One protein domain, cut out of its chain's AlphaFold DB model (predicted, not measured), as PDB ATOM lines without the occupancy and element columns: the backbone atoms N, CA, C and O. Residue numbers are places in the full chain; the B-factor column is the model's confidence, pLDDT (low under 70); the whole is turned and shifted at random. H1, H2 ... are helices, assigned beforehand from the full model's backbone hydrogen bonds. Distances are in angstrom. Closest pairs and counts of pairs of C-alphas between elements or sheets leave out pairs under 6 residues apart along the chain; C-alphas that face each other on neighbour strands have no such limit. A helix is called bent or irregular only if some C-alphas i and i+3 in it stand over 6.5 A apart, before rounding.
ATOM      1  N   VAL A   2     147.520 143.542 155.088       68.12
ATOM      2  CA  VAL A   2     148.337 144.453 155.925       68.12
ATOM      3  C   VAL A   2     149.839 144.272 155.682       68.12
ATOM      4  O   VAL A   2     150.525 145.245 155.406       68.12
ATOM      5  N   SER A   3     150.327 143.025 155.655       70.88
ATOM      6  CA  SER A   3     151.727 142.711 155.325       70.88
ATOM      7  C   SER A   3     152.156 143.212 153.930       70.88
ATOM      8  O   SER A   3     153.203 143.839 153.795       70.88
ATOM      9  N   ARG A   4     151.316 143.045 152.896       75.06
ATOM     10  CA  ARG A   4     151.585 143.552 151.536       75.06
ATOM     11  C   ARG A   4     151.623 145.082 151.503       75.06
ATOM     12  O   ARG A   4     152.553 145.645 150.936       75.06
ATOM     13  N   HIS A   5     150.649 145.757 152.117       80.81
ATOM     14  CA  HIS A   5     150.614 147.223 152.160       80.81
ATOM     15  C   HIS A   5     151.789 147.786 152.962       80.81
ATOM     16  O   HIS A   5     152.456 148.705 152.498       80.81
ATOM     17  N   LEU A   6     152.108 147.180 154.107       77.25
ATOM     18  CA  LEU A   6     153.269 147.537 154.916       77.25
ATOM     19  C   LEU A   6     154.566 147.384 154.110       77.25
ATOM     20  O   LEU A   6     155.377 148.305 154.095       77.25
ATOM     21  N   LYS A   7     154.726 146.281 153.368       75.00
ATOM     22  CA  LYS A   7     155.872 146.075 152.474       75.00
ATOM     23  C   LYS A   7     155.966 147.175 151.413       75.00
ATOM     24  O   LYS A   7     157.039 147.736 151.221       75.00
ATOM     25  N   ILE A   8     154.854 147.533 150.766       75.75
ATOM     26  CA  ILE A   8     154.816 148.619 149.770       75.75
ATOM     27  C   ILE A   8     155.221 149.962 150.399       75.75
ATOM     28  O   ILE A   8     156.022 150.693 149.817       75.75
ATOM     29  N   VAL A   9     154.708 150.282 151.590       75.69
ATOM     30  CA  VAL A   9     155.029 151.521 152.316       75.69
ATOM     31  C   VAL A   9     156.507 151.573 152.709       75.69
ATOM     32  O   VAL A   9     157.153 152.604 152.513       75.69
ATOM     33  N   ILE A  10     157.057 150.471 153.229       74.81
ATOM     34  CA  ILE A  10     158.467 150.380 153.628       74.81
ATOM     35  C   ILE A  10     159.380 150.541 152.408       74.81
ATOM     36  O   ILE A  10     160.266 151.397 152.430       74.81
ATOM     37  N   LEU A  11     159.118 149.802 151.324       70.06
ATOM     38  CA  LEU A  11     159.907 149.880 150.090       70.06
ATOM     39  C   LEU A  11     159.875 151.290 149.479       70.06
ATOM     40  O   LEU A  11     160.894 151.798 149.016       70.06
ATOM     41  N   ASN A  12     158.724 151.967 149.515       74.62
ATOM     42  CA  ASN A  12     158.607 153.318 148.968       74.62
ATOM     43  C   ASN A  12     159.356 154.366 149.804       74.62
ATOM     44  O   ASN A  12     160.068 155.201 149.247       74.62
ATOM     45  N   LYS A  13     159.263 154.302 151.143       73.31
ATOM     46  CA  LYS A  13     160.060 155.176 152.023       73.31
ATOM     47  C   LYS A  13     161.557 154.999 151.789       73.31
ATOM     48  O   LYS A  13     162.299 155.972 151.842       73.31
ATOM     49  N   GLN A  14     162.000 153.782 151.503       65.31
ATOM     50  CA  GLN A  14     163.408 153.508 151.239       65.31
ATOM     51  C   GLN A  14     163.878 154.050 149.900       65.31
ATOM     52  O   GLN A  14     164.960 154.627 149.842       65.31
ATOM     53  N   ASN A  15     163.060 153.948 148.851       65.50
ATOM     54  CA  ASN A  15     163.369 154.580 147.569       65.50
ATOM     55  C   ASN A  15     163.537 156.101 147.713       65.50
ATOM     56  O   ASN A  15     164.472 156.655 147.142       65.50
ATOM     57  N   LEU A  16     162.705 156.747 148.539       59.66
ATOM     58  CA  LEU A  16     162.827 158.176 148.859       59.66
ATOM     59  C   LEU A  16     164.092 158.499 149.670       59.66
ATOM     60  O   LEU A  16     164.764 159.496 149.419       59.66
ATOM     61  N   ILE A  17     164.453 157.653 150.638       56.69
ATOM     62  CA  ILE A  17     165.700 157.820 151.401       56.69
ATOM     63  C   ILE A  17     166.911 157.655 150.468       56.69
ATOM     64  O   ILE A  17     167.837 158.461 150.516       56.69
ATOM     65  N   LYS A  18     166.881 156.670 149.565       57.22
ATOM     66  CA  LYS A  18     167.947 156.401 148.593       57.22
ATOM     67  C   LYS A  18     168.128 157.542 147.591       57.22
ATOM     68  O   LYS A  18     169.268 157.906 147.312       57.22
ATOM     69  N   SER A  19     167.042 158.126 147.074       51.91
ATOM     70  CA  SER A  19     167.136 159.299 146.192       51.91
ATOM     71  C   SER A  19     167.752 160.493 146.918       51.91
ATOM     72  O   SER A  19     168.637 161.145 146.374       51.91
ATOM     73  N   ASN A  20     167.384 160.708 148.185       53.81
ATOM     74  CA  ASN A  20     167.946 161.795 148.987       53.81
ATOM     75  C   ASN A  20     169.441 161.591 149.285       53.81
ATOM     76  O   ASN A  20     170.207 162.548 149.214       53.81
ATOM     77  N   PHE A  21     169.890 160.360 149.562       49.28
ATOM     78  CA  PHE A  21     171.321 160.065 149.748       49.28
ATOM     79  C   PHE A  21     172.145 160.290 148.474       49.28
ATOM     80  O   PHE A  21     173.272 160.784 148.547       49.28
ATOM     81  N   PHE A  51     185.518 151.907 150.587       33.19
ATOM     82  CA  PHE A  51     184.767 150.666 150.575       33.19
ATOM     83  C   PHE A  51     183.619 150.895 149.597       33.19
ATOM     84  O   PHE A  51     182.605 151.513 149.922       33.19
ATOM     85  N   VAL A  52     183.831 150.460 148.356       40.38
ATOM     86  CA  VAL A  52     182.785 150.286 147.357       40.38
ATOM     87  C   VAL A  52     181.931 149.135 147.876       40.38
ATOM     88  O   VAL A  52     182.104 147.988 147.487       40.38
ATOM     89  N   ILE A  53     181.072 149.429 148.851       39.72
ATOM     90  CA  ILE A  53     180.032 148.503 149.279       39.72
ATOM     91  C   ILE A  53     179.121 148.376 148.068       39.72
ATOM     92  O   ILE A  53     178.494 149.358 147.659       39.72
ATOM     93  N   GLU A  54     179.111 147.191 147.458       46.56
ATOM     94  CA  GLU A  54     178.266 146.904 146.312       46.56
ATOM     95  C   GLU A  54     176.818 147.265 146.669       46.56
ATOM     96  O   GLU A  54     176.229 146.663 147.575       46.56
ATOM     97  N   PRO A  55     176.202 148.230 145.961       47.06
ATOM     98  CA  PRO A  55     174.851 148.677 146.271       47.06
ATOM     99  C   PRO A  55     173.843 147.524 146.265       47.06
ATOM    100  O   PRO A  55     172.833 147.593 146.950       47.06
ATOM    101  N   ASN A  56     174.118 146.453 145.515       48.81
ATOM    102  CA  ASN A  56     173.267 145.273 145.431       48.81
ATOM    103  C   ASN A  56     173.367 144.336 146.625       48.81
ATOM    104  O   ASN A  56     172.339 143.795 147.023       48.81
ATOM    105  N   GLU A  57     174.555 144.128 147.188       59.53
ATOM    106  CA  GLU A  57     174.690 143.296 148.382       59.53
ATOM    107  C   GLU A  57     174.046 144.010 149.570       59.53
ATOM    108  O   GLU A  57     173.279 143.407 150.313       59.53
ATOM    109  N   TYR A  58     174.203 145.336 149.638       56.69
ATOM    110  CA  TYR A  58     173.484 146.170 150.594       56.69
ATOM    111  C   TYR A  58     171.964 146.106 150.388       56.69
ATOM    112  O   TYR A  58     171.236 145.823 151.330       56.69
ATOM    113  N   ILE A  59     171.449 146.304 149.166       55.06
ATOM    114  CA  ILE A  59     169.997 146.256 148.904       55.06
ATOM    115  C   ILE A  59     169.424 144.867 149.181       55.06
ATOM    116  O   ILE A  59     168.383 144.769 149.819       55.06
ATOM    117  N   ARG A  60     170.096 143.797 148.744       65.75
ATOM    118  CA  ARG A  60     169.647 142.420 148.966       65.75
ATOM    119  C   ARG A  60     169.682 142.070 150.448       65.75
ATOM    120  O   ARG A  60     168.703 141.533 150.955       65.75
ATOM    121  N   HIS A  61     170.760 142.422 151.146       69.31
ATOM    122  CA  HIS A  61     170.868 142.190 152.578       69.31
ATOM    123  C   HIS A  61     169.803 142.976 153.346       69.31
ATOM    124  O   HIS A  61     169.186 142.438 154.262       69.31
ATOM    125  N   TYR A  62     169.507 144.213 152.939       65.56
ATOM    126  CA  TYR A  62     168.433 144.999 153.535       65.56
ATOM    127  C   TYR A  62     167.046 144.434 153.228       65.56
ATOM    128  O   TYR A  62     166.260 144.296 154.158       65.56
ATOM    129  N   ASP A  63     166.736 144.066 151.983       67.81
ATOM    130  CA  ASP A  63     165.460 143.431 151.622       67.81
ATOM    131  C   ASP A  63     165.244 142.136 152.410       67.81
ATOM    132  O   ASP A  63     164.141 141.871 152.894       67.81
ATOM    133  N   GLU A  64     166.307 141.357 152.598       74.25
ATOM    134  CA  GLU A  64     166.304 140.147 153.408       74.25
ATOM    135  C   GLU A  64     166.098 140.474 154.894       74.25
ATOM    136  O   GLU A  64     165.214 139.902 155.528       74.25
ATOM    137  N   ILE A  65     166.793 141.476 155.441       73.06
ATOM    138  CA  ILE A  65     166.593 141.956 156.817       73.06
ATOM    139  C   ILE A  65     165.153 142.448 157.030       73.06
ATOM    140  O   ILE A  65     164.525 142.115 158.031       73.06
ATOM    141  N   ILE A  66     164.597 143.227 156.109       70.56
ATOM    142  CA  ILE A  66     163.258 143.817 156.238       70.56
ATOM    143  C   ILE A  66     162.183 142.740 156.110       70.56
ATOM    144  O   ILE A  66     161.225 142.708 156.891       70.56
ATOM    145  N   THR A  67     162.331 141.852 155.130       71.12
ATOM    146  CA  THR A  67     161.358 140.788 154.885       71.12
ATOM    147  C   THR A  67     161.399 139.776 156.028       71.12
ATOM    148  O   THR A  67     160.364 139.492 156.630       71.12
ATOM    149  N   VAL A  68     162.591 139.297 156.394       74.12
ATOM    150  CA  VAL A  68     162.760 138.228 157.384       74.12
ATOM    151  C   VAL A  68     162.618 138.739 158.815       74.12
ATOM    152  O   VAL A  68     161.981 138.067 159.619       74.12
ATOM    153  N   LYS A  69     163.170 139.910 159.164       74.75
ATOM    154  CA  LYS A  69     163.153 140.381 160.561       74.75
ATOM    155  C   LYS A  69     161.957 141.254 160.882       74.75
ATOM    156  O   LYS A  69     161.338 141.049 161.911       74.75
ATOM    157  N   VAL A  70     161.609 142.224 160.037       73.44
ATOM    158  CA  VAL A  70     160.556 143.193 160.390       73.44
ATOM    159  C   VAL A  70     159.177 142.649 160.033       73.44
ATOM    160  O   VAL A  70     158.279 142.621 160.871       73.44
ATOM    161  N   THR A  71     159.009 142.167 158.802       72.75
ATOM    162  CA  THR A  71     157.687 141.767 158.302       72.75
ATOM    163  C   THR A  71     157.202 140.481 158.966       72.75
ATOM    164  O   THR A  71     156.065 140.437 159.440       72.75
ATOM    165  N   ASN A  72     158.061 139.460 159.074       76.38
ATOM    166  CA  ASN A  72     157.687 138.210 159.739       76.38
ATOM    167  C   ASN A  72     157.452 138.409 161.238       76.38
ATOM    168  O   ASN A  72     156.468 137.893 161.753       76.38
ATOM    169  N   PHE A  73     158.282 139.193 161.933       81.69
ATOM    170  CA  PHE A  73     158.109 139.428 163.370       81.69
ATOM    171  C   PHE A  73     156.808 140.175 163.682       81.69
ATOM    172  O   PHE A  73     156.036 139.734 164.531       81.69
ATOM    173  N   ILE A  74     156.508 141.252 162.942       77.81
ATOM    174  CA  ILE A  74     155.233 141.973 163.082       77.81
ATOM    175  C   ILE A  74     154.060 141.040 162.765       77.81
ATOM    176  O   ILE A  74     153.069 141.034 163.492       77.81
ATOM    177  N   SER A  75     154.171 140.222 161.713       75.88
ATOM    178  CA  SER A  75     153.128 139.259 161.353       75.88
ATOM    179  C   SER A  75     152.909 138.218 162.455       75.88
ATOM    180  O   SER A  75     151.765 137.969 162.819       75.88
ATOM    181  N   ILE A  76     153.978 137.646 163.021       84.44
ATOM    182  CA  ILE A  76     153.911 136.661 164.111       84.44
ATOM    183  C   ILE A  76     153.248 137.269 165.347       84.44
ATOM    184  O   ILE A  76     152.346 136.650 165.902       84.44
ATOM    185  N   ILE A  77     153.626 138.491 165.744       85.00
ATOM    186  CA  ILE A  77     153.006 139.185 166.884       85.00
ATOM    187  C   ILE A  77     151.508 139.389 166.646       85.00
ATOM    188  O   ILE A  77     150.701 139.078 167.518       85.00
ATOM    189  N   PHE A  78     151.117 139.866 165.461       78.19
ATOM    190  CA  PHE A  78     149.702 140.055 165.134       78.19
ATOM    191  C   PHE A  78     148.925 138.735 165.155       78.19
ATOM    192  O   PHE A  78     147.843 138.681 165.736       78.19
ATOM    193  N   PHE A  79     149.474 137.663 164.578       78.94
ATOM    194  CA  PHE A  79     148.846 136.341 164.624       78.94
ATOM    195  C   PHE A  79     148.740 135.802 166.051       78.94
ATOM    196  O   PHE A  79     147.691 135.277 166.408       78.94
ATOM    197  N   ALA A  80     149.771 135.981 166.877       87.25
ATOM    198  CA  ALA A  80     149.759 135.562 168.273       87.25
ATOM    199  C   ALA A  80     148.686 136.306 169.082       87.25
ATOM    200  O   ALA A  80     147.949 135.674 169.835       87.25
ATOM    201  N   ILE A  81     148.536 137.622 168.886       84.44
ATOM    202  CA  ILE A  81     147.487 138.420 169.542       84.44
ATOM    203  C   ILE A  81     146.095 137.946 169.110       84.44
ATOM    204  O   ILE A  81     145.227 137.748 169.956       84.44
ATOM    205  N   ILE A  82     145.876 137.731 167.809       78.38
ATOM    206  CA  ILE A  82     144.587 137.247 167.288       78.38
ATOM    207  C   ILE A  82     144.275 135.851 167.829       78.38
ATOM    208  O   ILE A  82     143.150 135.597 168.254       78.38
ATOM    209  N   PHE A  83     145.265 134.961 167.845       84.88
ATOM    210  CA  PHE A  83     145.127 133.607 168.367       84.88
ATOM    211  C   PHE A  83     144.812 133.607 169.866       84.88
ATOM    212  O   PHE A  83     143.914 132.895 170.307       84.88
ATOM    213  N   LEU A  84     145.478 134.463 170.645       89.81
ATOM    214  CA  LEU A  84     145.217 134.609 172.073       89.81
ATOM    215  C   LEU A  84     143.817 135.177 172.337       89.81
ATOM    216  O   LEU A  84     143.099 134.648 173.179       89.81
ATOM    217  N   LEU A  85     143.381 136.190 171.579       85.06
ATOM    218  CA  LEU A  85     142.009 136.710 171.653       85.06
ATOM    219  C   LEU A  85     140.970 135.644 171.287       85.06
ATOM    220  O   LEU A  85     139.909 135.583 171.910       85.06
ATOM    221  N   PHE A  86     141.273 134.800 170.298       83.00
ATOM    222  CA  PHE A  86     140.418 133.683 169.914       83.00
ATOM    223  C   PHE A  86     140.292 132.665 171.050       83.00
ATOM    224  O   PHE A  86     139.173 132.314 171.403       83.00
ATOM    225  N   ILE A  87     141.405 132.259 171.674       89.38
ATOM    226  CA  ILE A  87     141.391 131.360 172.840       89.38
ATOM    227  C   ILE A  87     140.587 131.968 173.989       89.38
ATOM    228  O   ILE A  87     139.740 131.289 174.557       89.38
ATOM    229  N   VAL A  88     140.817 133.242 174.322       90.31
ATOM    230  CA  VAL A  88     140.112 133.911 175.426       90.31
ATOM    231  C   VAL A  88     138.606 133.909 175.189       90.31
ATOM    232  O   VAL A  88     137.854 133.524 176.077       90.31
ATOM    233  N   VAL A  89     138.146 134.286 173.994       84.56
ATOM    234  CA  VAL A  89     136.705 134.272 173.703       84.56
ATOM    235  C   VAL A  89     136.152 132.861 173.624       84.56
ATOM    236  O   VAL A  89     135.038 132.636 174.083       84.56
ATOM    237  N   PHE A  90     136.913 131.911 173.092       85.62
ATOM    238  CA  PHE A  90     136.504 130.516 173.049       85.62
ATOM    239  C   PHE A  90     136.314 129.932 174.456       85.62
ATOM    240  O   PHE A  90     135.325 129.249 174.694       85.62
ATOM    241  N   LEU A  91     137.203 130.258 175.400       90.25
ATOM    242  CA  LEU A  91     137.077 129.866 176.807       90.25
ATOM    243  C   LEU A  91     135.897 130.563 177.496       90.25
ATOM    244  O   LEU A  91     135.159 129.919 178.232       90.25
ATOM    245  N   VAL A  92     135.691 131.860 177.244       87.94
ATOM    246  CA  VAL A  92     134.571 132.624 177.825       87.94
ATOM    247  C   VAL A  92     133.217 132.151 177.286       87.94
ATOM    248  O   VAL A  92     132.237 132.145 178.022       87.94
ATOM    249  N   ALA A  93     133.154 131.756 176.015       84.62
ATOM    250  CA  ALA A  93     131.935 131.302 175.349       84.62
ATOM    251  C   ALA A  93     131.792 129.770 175.319       84.62
ATOM    252  O   ALA A  93     130.965 129.261 174.564       84.62
ATOM    253  N   TRP A  94     132.604 129.035 176.087       87.62
ATOM    254  CA  TRP A  94     132.674 127.574 176.018       87.62
ATOM    255  C   TRP A  94     131.322 126.914 176.302       87.62
ATOM    256  O   TRP A  94     130.887 126.068 175.526       87.62
ATOM    257  N   ASP A  95     130.625 127.348 177.352       86.62
ATOM    258  CA  ASP A  95     129.323 126.780 177.722       86.62
ATOM    259  C   ASP A  95     128.226 127.157 176.706       86.62
ATOM    260  O   ASP A  95     127.417 126.318 176.313       86.62
ATOM    261  N   ASP A  96     128.261 128.390 176.187       82.00
ATOM    262  CA  ASP A  96     127.299 128.905 175.198       82.00
ATOM    263  C   ASP A  96     127.454 128.258 173.801       82.00
ATOM    264  O   ASP A  96     126.522 128.288 172.993       82.00
ATOM    265  N   LEU A  97     128.630 127.702 173.482       78.69
ATOM    266  CA  LEU A  97     128.949 127.099 172.179       78.69
ATOM    267  C   LEU A  97     128.252 125.752 171.949       78.69
ATOM    268  O   LEU A  97     127.975 125.395 170.801       78.69
ATOM    269  N   TRP A  98     127.983 125.008 173.023       81.44
ATOM    270  CA  TRP A  98     127.393 123.669 172.954       81.44
ATOM    271  C   TRP A  98     125.863 123.679 173.023       81.44
ATOM    272  O   TRP A  98     125.222 122.691 172.648       81.44
ATOM    273  N   ASP A  99     125.265 124.804 173.417       81.38
ATOM    274  CA  ASP A  99     123.818 124.970 173.432       81.38
ATOM    275  C   ASP A  99     123.254 125.083 172.007       81.38
ATOM    276  O   ASP A  99     123.524 126.018 171.243       81.38
ATOM    277  N   LYS A 100     122.420 124.105 171.632       68.56
ATOM    278  CA  LYS A 100     121.785 124.040 170.309       68.56
ATOM    279  C   LYS A 100     120.959 125.304 170.044       68.56
ATOM    280  O   LYS A 100     119.949 125.553 170.694       68.56
ATOM    281  N   CYS A 101     121.351 126.043 169.003       58.66
ATOM    282  CA  CYS A 101     120.598 127.153 168.407       58.66
ATOM    283  C   CYS A 101     120.429 128.412 169.272       58.66
ATOM    284  O   CYS A 101     119.416 129.105 169.153       58.66
ATOM    285  N   ASN A 102     121.431 128.788 170.071       62.22
ATOM    286  CA  ASN A 102     121.362 130.071 170.761       62.22
ATOM    287  C   ASN A 102     121.709 131.252 169.828       62.22
ATOM    288  O   ASN A 102     122.723 131.266 169.127       62.22
ATOM    289  N   SER A 103     120.875 132.295 169.843       67.56
ATOM    290  CA  SER A 103     121.041 133.525 169.037       67.56
ATOM    291  C   SER A 103     122.302 134.346 169.385       67.56
ATOM    292  O   SER A 103     122.617 135.335 168.716       67.56
ATOM    293  N   LYS A 104     123.052 133.920 170.410       73.19
ATOM    294  CA  LYS A 104     124.283 134.536 170.923       73.19
ATOM    295  C   LYS A 104     125.569 134.119 170.196       73.19
ATOM    296  O   LYS A 104     126.631 134.634 170.530       73.19
ATOM    297  N   SER A 105     125.491 133.282 169.160       71.06
ATOM    298  CA  SER A 105     126.652 132.800 168.383       71.06
ATOM    299  C   SER A 105     127.555 133.898 167.794       71.06
ATOM    300  O   SER A 105     128.695 133.634 167.421       71.06
ATOM    301  N   TRP A 106     127.096 135.154 167.754       75.12
ATOM    302  CA  TRP A 106     127.908 136.304 167.348       75.12
ATOM    303  C   TRP A 106     129.092 136.590 168.291       75.12
ATOM    304  O   TRP A 106     130.091 137.137 167.828       75.12
ATOM    305  N   ILE A 107     129.008 136.208 169.574       80.25
ATOM    306  CA  ILE A 107     130.081 136.422 170.563       80.25
ATOM    307  C   ILE A 107     131.361 135.695 170.140       80.25
ATOM    308  O   ILE A 107     132.448 136.253 170.257       80.25
ATOM    309  N   VAL A 108     131.234 134.512 169.534       78.69
ATOM    310  CA  VAL A 108     132.362 133.720 169.013       78.69
ATOM    311  C   VAL A 108     133.119 134.469 167.907       78.69
ATOM    312  O   VAL A 108     134.322 134.295 167.735       78.69
ATOM    313  N   PHE A 109     132.441 135.367 167.184       76.56
ATOM    314  CA  PHE A 109     133.047 136.188 166.134       76.56
ATOM    315  C   PHE A 109     133.636 137.508 166.651       76.56
ATOM    316  O   PHE A 109     134.311 138.202 165.888       76.56
ATOM    317  N   LEU A 110     133.438 137.864 167.927       79.56
ATOM    318  CA  LEU A 110     133.931 139.117 168.506       79.56
ATOM    319  C   LEU A 110     135.457 139.311 168.333       79.56
ATOM    320  O   LEU A 110     135.841 140.392 167.890       79.56
ATOM    321  N   PRO A 111     136.340 138.314 168.563       77.88
ATOM    322  CA  PRO A 111     137.782 138.452 168.331       77.88
ATOM    323  C   PRO A 111     138.113 138.812 166.895       77.88
ATOM    324  O   PRO A 111     138.958 139.665 166.641       77.88
ATOM    325  N   VAL A 112     137.426 138.168 165.949       76.94
ATOM    326  CA  VAL A 112     137.635 138.382 164.518       76.94
ATOM    327  C   VAL A 112     137.175 139.786 164.139       76.94
ATOM    328  O   VAL A 112     137.881 140.489 163.418       76.94
ATOM    329  N   MET A 113     136.044 140.243 164.683       77.75
ATOM    330  CA  MET A 113     135.539 141.604 164.482       77.75
ATOM    331  C   MET A 113     136.472 142.660 165.094       77.75
ATOM    332  O   MET A 113     136.774 143.660 164.450       77.75
ATOM    333  N   THR A 114     137.009 142.427 166.293       79.31
ATOM    334  CA  THR A 114     137.965 143.344 166.934       79.31
ATOM    335  C   THR A 114     139.299 143.371 166.185       79.31
ATOM    336  O   THR A 114     139.839 144.444 165.926       79.31
ATOM    337  N   ALA A 115     139.817 142.217 165.762       79.06
ATOM    338  CA  ALA A 115     141.044 142.131 164.975       79.06
ATOM    339  C   ALA A 115     140.902 142.802 163.601       79.06
ATOM    340  O   ALA A 115     141.806 143.518 163.158       79.06
ATOM    341  N   THR A 116     139.764 142.608 162.930       76.75
ATOM    342  CA  THR A 116     139.466 143.275 161.654       76.75
ATOM    343  C   THR A 116     139.280 144.778 161.836       76.75
ATOM    344  O   THR A 116     139.797 145.539 161.019       76.75
ATOM    345  N   PHE A 117     138.659 145.224 162.932       80.69
ATOM    346  CA  PHE A 117     138.561 146.641 163.278       80.69
ATOM    347  C   PHE A 117     139.937 147.279 163.526       80.69
ATOM    348  O   PHE A 117     140.267 148.276 162.885       80.69
ATOM    349  N   ILE A 118     140.788 146.679 164.366       81.75
ATOM    350  CA  ILE A 118     142.155 147.175 164.617       81.75
ATOM    351  C   ILE A 118     142.961 147.203 163.311       81.75
ATOM    352  O   ILE A 118     143.626 148.191 163.000       81.75
ATOM    353  N   SER A 119     142.843 146.153 162.495       78.62
ATOM    354  CA  SER A 119     143.489 146.103 161.180       78.62
ATOM    355  C   SER A 119     142.974 147.205 160.244       78.62
ATOM    356  O   SER A 119     143.750 147.765 159.474       78.62
ATOM    357  N   SER A 120     141.685 147.555 160.316       79.25
ATOM    358  CA  SER A 120     141.087 148.626 159.511       79.25
ATOM    359  C   SER A 120     141.649 150.009 159.854       79.25
ATOM    360  O   SER A 120     141.899 150.792 158.940       79.25
ATOM    361  N   LEU A 121     141.968 150.279 161.127       81.88
ATOM    362  CA  LEU A 121     142.630 151.527 161.531       81.88
ATOM    363  C   LEU A 121     144.013 151.656 160.880       81.88
ATOM    364  O   LEU A 121     144.372 152.710 160.351       81.88
ATOM    365  N   PHE A 122     144.771 150.556 160.845       82.56
ATOM    366  CA  PHE A 122     146.053 150.522 160.144       82.56
ATOM    367  C   PHE A 122     145.889 150.695 158.626       82.56
ATOM    368  O   PHE A 122     146.695 151.363 157.967       82.56
ATOM    369  N   ASN A 123     144.827 150.128 158.051       82.56
ATOM    370  CA  ASN A 123     144.534 150.284 156.630       82.56
ATOM    371  C   ASN A 123     144.145 151.724 156.274       82.56
ATOM    372  O   ASN A 123     144.542 152.192 155.208       82.56
ATOM    373  N   PHE A 124     143.472 152.447 157.173       85.06
ATOM    374  CA  PHE A 124     143.176 153.867 157.001       85.06
ATOM    375  C   PHE A 124     144.453 154.715 156.993       85.06
ATOM    376  O   PHE A 124     144.640 155.546 156.105       85.06
ATOM    377  N   TYR A 125     145.387 154.458 157.916       87.94
ATOM    378  CA  TYR A 125     146.711 155.087 157.865       87.94
ATOM    379  C   TYR A 125     147.426 154.787 156.539       87.94
ATOM    380  O   TYR A 125     147.956 155.693 155.892       87.94
ATOM    381  N   SER A 126     147.391 153.523 156.104       84.62
ATOM    382  CA  SER A 126     147.987 153.092 154.835       84.62
ATOM    383  C   SER A 126     147.345 153.783 153.630       84.62
ATOM    384  O   SER A 126     148.060 154.134 152.698       84.62
TER     385      SER A 126
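This is residues 2 to 21 and 51 to 126 of the 514 residues of an uncharacterized protein of Neocallimastix californiae (UniProt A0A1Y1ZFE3). The long helix H2 makes the length of a rod, and H1 and H4 lie over the same side of it, H1 toward one end and H4 toward the other, side by side only where residues 2 to 9 of H1 meet residues 119 to 126 of H4. Short H3 and the link after it fold the backbone back from H2 into H4, while residues 12 to 21, 51 to 62 and 98 to 103 stand free. The 96 printed residues hold four named helices, H1, H2, H3 and H4 in order, and no named strand: all helix. The whole is extended, with a radius of gyration of the C-alphas of 20.4 A and spans of 70 by 23 by 14 A.

H1, residues 2 to 21, H2, residues 55 to 92, and H4, residues 105 to 126, form an up and down bundle, each running against the one before. With residues 3 to 7 alone, H1 touches H2 at a shallow tilt of 29 degrees, the closest C-alphas being those of Ser 3 and Thr 71, 6.7 A apart. H1 touches H4 at 15 degrees, the same way, closest at the C-alphas of His 5 and Ser 126, 7.0 A. H2 touches H4 through residues 82 to 90 alone, at 27 degrees, opposite ways, closest at the C-alphas of Leu 85 and Pro 111, 5.7 A. H3, residues 94 to 98, meets H2 only through their link, and is close but not clearly touching H4. In H1 every O i to N i+4 pair is within hydrogen-bond range; H2 has 31 of 34, H4 15 of 18, and H3 0 of 1, with 1 of 2 O i to N i+3 pairs.

H1 begins at C-alpha 2, (148.337, 144.453, 155.925), and is 28.5 A long. H2 is 53.6 A long and H3 7.2 A. H4, 32.4 A, is irregular, C-alphas 108 and 111 being 7.2 A apart, has a kink of 37 degrees near residue 112, and ends at C-alpha 126, (147.987, 153.092, 154.835).

The farthest C-alphas, of Phe 51 and Lys 100, are 71.2 A apart. Residues 22 to 50 are not printed, with 16.4 A between C-alphas 21 and 51 across the cut. The link H2 to H3 is tight, and H3 to H4 short. Mean pLDDT of the printed part is 73.5, with residues 2, 14 to 21, 51 to 63 and 100 to 103 under 70.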